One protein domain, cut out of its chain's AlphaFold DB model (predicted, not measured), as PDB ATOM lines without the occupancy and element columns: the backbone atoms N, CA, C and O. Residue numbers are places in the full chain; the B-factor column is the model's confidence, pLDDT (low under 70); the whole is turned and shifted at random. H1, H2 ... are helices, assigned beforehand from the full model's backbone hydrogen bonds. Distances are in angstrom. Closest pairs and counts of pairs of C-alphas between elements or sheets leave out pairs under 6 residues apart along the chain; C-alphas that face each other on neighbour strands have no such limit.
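AT A GLANCE: This is residues 22 to 62 of the 64 residues of an uncharacterized protein of Streptomyces adustus (UniProt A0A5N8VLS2). Two straight helices, the longer H1 and the shorter H2, meet near their ends as an open V, with a one-residue turn at the point and nothing between the arms. The far parts of both arms stand free, and the whole lies nearly in one plane, flat, with spans of 33 by 28 by 6 A. The printed part has 41 residues with two named helices, H1 then H2, and no named strand; the class is all helix. It is only just loose, close to extended, with a radius of gyration of the C-alphas of 13.3 A.

IN THESE COORDINATES: Find C-alpha 22 at (85.434, 19.358, 58.266); from there H1, residues 22 to 43, runs 31.3 A to C-alpha 43 at (107.862, 0.692, 46.976). H2, residues 45 to 60, runs 22.8 A and ends at C-alpha 60, at (83.856, -4.008, 34.354).

HOW THE PARTS SIT: Look at residues 40 to 41 of H1 and 47 to 48 of H2: there the helices only just touch, only at the corner by their link, with 3 pairs of C-alphas within 8 A. The closest C-alphas are those of Asp 41 and Ala 48, 5.0 A apart. The helices run opposite ways at a steep tilt of 58 degrees. In H1 and H2 every O i to N i+4 pair is within hydrogen-bond range.

THE WHOLE: The two C-alphas farthest apart, those of Arg 22 and Arg 46, are 35.2 A apart. The printed part has no cut, and the link from H1 to H2 is tight. The mean pLDDT of the printed part is 88.4, and no printed residue is under 70.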
ATOM      1  N   ARG A  22      85.470  20.796  58.541       85.81
ATOM      2  CA  ARG A  22      85.434  19.358  58.266       85.81
ATOM      3  C   ARG A  22      85.772  19.042  56.813       85.81
ATOM      4  O   ARG A  22      86.521  18.105  56.540       85.81
ATOM      5  N   ARG A  23      85.251  19.835  55.866       85.06
ATOM      6  CA  ARG A  23      85.600  19.715  54.441       85.06
ATOM      7  C   ARG A  23      87.072  20.032  54.195       85.06
ATOM      8  O   ARG A  23      87.712  19.285  53.461       85.06
ATOM      9  N   ARG A  24      87.621  21.081  54.821       85.75
ATOM     10  CA  ARG A  24      89.047  21.440  54.707       85.75
ATOM     11  C   ARG A  24      89.956  20.321  55.221       85.75
ATOM     12  O   ARG A  24      90.855  19.899  54.498       85.75
ATOM     13  N   ARG A  25      89.670  19.780  56.409       86.94
ATOM     14  CA  ARG A  25      90.409  18.655  57.013       86.94
ATOM     15  C   ARG A  25      90.303  17.395  56.169       86.94
ATOM     16  O   ARG A  25      91.308  16.753  55.892       86.94
ATOM     17  N   ARG A  26      89.102  17.083  55.675       89.19
ATOM     18  CA  ARG A  26      88.895  15.949  54.767       89.19
ATOM     19  C   ARG A  26      89.662  16.117  53.459       89.19
ATOM     20  O   ARG A  26      90.249  15.152  52.990       89.19
ATOM     21  N   ALA A  27      89.676  17.312  52.876       92.19
ATOM     22  CA  ALA A  27      90.442  17.579  51.664       92.19
ATOM     23  C   ALA A  27      91.948  17.398  51.898       92.19
ATOM     24  O   ALA A  27      92.605  16.793  51.057       92.19
ATOM     25  N   GLN A  28      92.478  17.855  53.038       92.69
ATOM     26  CA  GLN A  28      93.874  17.605  53.414       92.69
ATOM     27  C   GLN A  28      94.150  16.108  53.567       92.69
ATOM     28  O   GLN A  28      95.020  15.578  52.891       92.69
ATOM     29  N   PHE A  29      93.332  15.403  54.344       93.19
ATOM     30  CA  PHE A  29      93.484  13.967  54.554       93.19
ATOM     31  C   PHE A  29      93.432  13.159  53.249       93.19
ATOM     32  O   PHE A  29      94.185  12.207  53.072       93.19
ATOM     33  N   LEU A  30      92.556  13.531  52.311       94.12
ATOM     34  CA  LEU A  30      92.483  12.870  51.006       94.12
ATOM     35  C   LEU A  30      93.733  13.115  50.153       94.12
ATOM     36  O   LEU A  30      94.114  12.218  49.401       94.12
ATOM     37  N   ARG A  31      94.372  14.287  50.276       91.19
ATOM     38  CA  ARG A  31      95.668  14.557  49.637       91.19
ATOM     39  C   ARG A  31      96.756  13.673  50.235       91.19
ATOM     40  O   ARG A  31      97.395  12.939  49.490       91.19
ATOM     41  N   ASP A  32      96.871  13.652  51.558       92.25
ATOM     42  CA  ASP A  32      97.890  12.862  52.264       92.25
ATOM     43  C   ASP A  32      97.713  11.357  51.989       92.25
ATOM     44  O   ASP A  32      98.671  10.616  51.769       92.25
ATOM     45  N   LEU A  33      96.461  10.890  51.919       93.44
ATOM     46  CA  LEU A  33      96.131   9.508  51.570       93.44
ATOM     47  C   LEU A  33      96.529   9.161  50.130       93.44
ATOM     48  O   LEU A  33      96.975   8.037  49.870       93.44
ATOM     49  N   ALA A  34      96.351  10.090  49.189       90.94
ATOM     50  CA  ALA A  34      96.777   9.902  47.809       90.94
ATOM     51  C   ALA A  34      98.308   9.844  47.707       90.94
ATOM     52  O   ALA A  34      98.833   8.927  47.074       90.94
ATOM     53  N   GLU A  35      99.009  10.742  48.400       90.69
ATOM     54  CA  GLU A  35     100.473  10.786  48.445       90.69
ATOM     55  C   GLU A  35     101.062   9.504  49.050       90.69
ATOM     56  O   GLU A  35     101.912   8.846  48.443       90.69
ATOM     57  N   ALA A  36     100.535   9.054  50.192       90.69
ATOM     58  CA  ALA A  36     100.960   7.804  50.818       90.69
ATOM     59  C   ALA A  36     100.710   6.585  49.911       90.69
ATOM     60  O   ALA A  36     101.503   5.637  49.871       90.69
ATOM     61  N   ARG A  37      99.605   6.591  49.157       84.38
ATOM     62  CA  ARG A  37      99.300   5.528  48.194       84.38
ATOM     63  C   ARG A  37     100.281   5.525  47.026       84.38
ATOM     64  O   ARG A  37     100.704   4.444  46.621       84.38
ATOM     65  N   GLU A  38     100.664   6.693  46.524       87.44
ATOM     66  CA  GLU A  38     101.680   6.816  45.481       87.44
ATOM     67  C   GLU A  38     103.048   6.322  45.968       87.44
ATOM     68  O   GLU A  38     103.702   5.533  45.283       87.44
ATOM     69  N   LEU A  39     103.444   6.692  47.188       90.69
ATOM     70  CA  LEU A  39     104.679   6.202  47.799       90.69
ATOM     71  C   LEU A  39     104.680   4.669  47.889       90.69
ATOM     72  O   LEU A  39     105.655   4.012  47.518       90.69
ATOM     73  N   ARG A  40     103.557   4.071  48.297       85.88
ATOM     74  CA  ARG A  40     103.405   2.611  48.336       85.88
ATOM     75  C   ARG A  40     103.483   1.975  46.947       85.88
ATOM     76  O   ARG A  40     104.023   0.875  46.816       85.88
ATOM     77  N   ASP A  41     102.961   2.646  45.923       85.94
ATOM     78  CA  ASP A  41     103.033   2.173  44.541       85.94
ATOM     79  C   ASP A  41     104.481   2.148  44.019       85.94
ATOM     80  O   ASP A  41     104.834   1.226  43.281       85.94
ATOM     81  N   ARG A  42     105.328   3.092  44.458       84.31
ATOM     82  CA  ARG A  42     106.775   3.098  44.169       84.31
ATOM     83  C   ARG A  42     107.508   1.962  44.882       84.31
ATOM     84  O   ARG A  42     108.317   1.275  44.268       84.31
ATOM     85  N   VAL A  43     107.195   1.725  46.159       89.06
ATOM     86  CA  VAL A  43     107.862   0.692  46.976       89.06
ATOM     87  C   VAL A  43     107.443  -0.727  46.566       89.06
ATOM     88  O   VAL A  43     108.225  -1.667  46.697       89.06
ATOM     89  N   GLN A  44     106.218  -0.925  46.065       82.81
ATOM     90  CA  GLN A  44     105.705  -2.257  45.708       82.81
ATOM     91  C   GLN A  44     105.035  -2.269  44.325       82.81
ATOM     92  O   GLN A  44     103.819  -2.491  44.221       82.81
ATOM     93  N   PRO A  45     105.817  -2.134  43.236       81.19
ATOM     94  CA  PRO A  45     105.282  -1.972  41.882       81.19
ATOM     95  C   PRO A  45     104.406  -3.153  41.436       81.19
ATOM     96  O   PRO A  45     103.394  -2.974  40.753       81.19
ATOM     97  N   ARG A  46     104.728  -4.376  41.885       82.88
ATOM     98  CA  ARG A  46     103.908  -5.573  41.620       82.88
ATOM     99  C   ARG A  46     102.512  -5.466  42.234       82.88
ATOM    100  O   ARG A  46     101.523  -5.757  41.563       82.88
ATOM    101  N   ARG A  47     102.409  -5.032  43.495       82.94
ATOM    102  CA  ARG A  47     101.112  -4.907  44.178       82.94
ATOM    103  C   ARG A  47     100.281  -3.765  43.599       82.94
ATOM    104  O   ARG A  47      99.075  -3.938  43.437       82.94
ATOM    105  N   ALA A  48     100.924  -2.662  43.219       83.62
ATOM    106  CA  ALA A  48     100.280  -1.538  42.544       83.62
ATOM    107  C   ALA A  48      99.606  -1.964  41.232       83.62
ATOM    108  O   ALA A  48      98.412  -1.729  41.027       83.62
ATOM    109  N   ARG A  49     100.339  -2.674  40.362       81.19
ATOM    110  CA  ARG A  49      99.819  -3.155  39.072       81.19
ATOM    111  C   ARG A  49      98.635  -4.107  39.249       81.19
ATOM    112  O   ARG A  49      97.607  -3.930  38.596       81.19
ATOM    113  N   THR A  50      98.740  -5.062  40.172       89.31
ATOM    114  CA  THR A  50      97.649  -6.000  40.471       89.31
ATOM    115  C   THR A  50      96.421  -5.289  41.040       89.31
ATOM    116  O   THR A  50      95.298  -5.624  40.668       89.31
ATOM    117  N   ALA A  51      96.601  -4.290  41.910       87.31
ATOM    118  CA  ALA A  51      95.492  -3.506  42.449       87.31
ATOM    119  C   ALA A  51      94.743  -2.737  41.349       87.31
ATOM    120  O   ALA A  51      93.513  -2.744  41.342       87.31
ATOM    121  N   ARG A  52      95.466  -2.137  40.391       84.56
ATOM    122  CA  ARG A  52      94.870  -1.457  39.226       84.56
ATOM    123  C   ARG A  52      94.073  -2.425  38.356       84.56
ATOM    124  O   ARG A  52      92.924  -2.143  38.032       84.56
ATOM    125  N   LEU A  53      94.644  -3.590  38.045       90.62
ATOM    126  CA  LEU A  53      93.975  -4.591  37.211       90.62
ATOM    127  C   LEU A  53      92.712  -5.144  37.888       90.62
ATOM    128  O   LEU A  53      91.657  -5.208  37.267       90.62
ATOM    129  N   ARG A  54      92.792  -5.466  39.187       90.62
ATOM    130  CA  ARG A  54      91.631  -5.899  39.980       90.62
ATOM    131  C   ARG A  54      90.552  -4.827  40.049       90.62
ATOM    132  O   ARG A  54      89.375  -5.160  39.994       90.62
ATOM    133  N   HIS A  55      90.937  -3.558  40.177       88.31
ATOM    134  CA  HIS A  55      89.985  -2.454  40.164       88.31
ATOM    135  C   HIS A  55      89.273  -2.357  38.811       88.31
ATOM    136  O   HIS A  55      88.050  -2.350  38.791       88.31
ATOM    137  N   ALA A  56      90.008  -2.392  37.696       90.06
ATOM    138  CA  ALA A  56      89.423  -2.386  36.356       90.06
ATOM    139  C   ALA A  56      88.478  -3.579  36.129       90.06
ATOM    140  O   ALA A  56      87.362  -3.407  35.645       90.06
ATOM    141  N   MET A  57      88.884  -4.783  36.548       92.56
ATOM    142  CA  MET A  57      88.034  -5.976  36.488       92.56
ATOM    143  C   MET A  57      86.772  -5.827  37.340       92.56
ATOM    144  O   MET A  57      85.694  -6.189  36.884       92.56
ATOM    145  N   ARG A  58      86.888  -5.264  38.551       91.75
ATOM    146  CA  ARG A  58      85.735  -5.007  39.420       91.75
ATOM    147  C   ARG A  58      84.783  -3.995  38.787       91.75
ATOM    148  O   ARG A  58      83.588  -4.241  38.793       91.75
ATOM    149  N   MET A  59      85.304  -2.910  38.212       92.88
ATOM    150  CA  MET A  59      84.492  -1.890  37.534       92.88
ATOM    151  C   MET A  59      83.801  -2.438  36.280       92.88
ATOM    152  O   MET A  59      82.677  -2.047  35.995       92.88
ATOM    153  N   ARG A  60      84.425  -3.385  35.563       91.06
ATOM    154  CA  ARG A  60      83.856  -4.008  34.354       91.06
ATOM    155  C   ARG A  60      82.533  -4.735  34.608       91.06
ATOM    156  O   ARG A  60      81.701  -4.793  33.712       91.06
ATOM    157  N   THR A  61      82.357  -5.326  35.783       90.25
ATOM    158  CA  THR A  61      81.166  -6.127  36.116       90.25
ATOM    159  C   THR A  61      80.355  -5.530  37.262       90.25
ATOM    160  O   THR A  61      79.453  -6.188  37.773       90.25
ATOM    161  N   PHE A  62      80.689  -4.317  37.705       90.31
ATOM    162  CA  PHE A  62      79.959  -3.644  38.769       90.31
ATOM    163  C   PHE A  62      78.580  -3.212  38.258       90.31
ATOM    164  O   PHE A  62      78.476  -2.587  37.203       90.31
TER     165      PHE A  62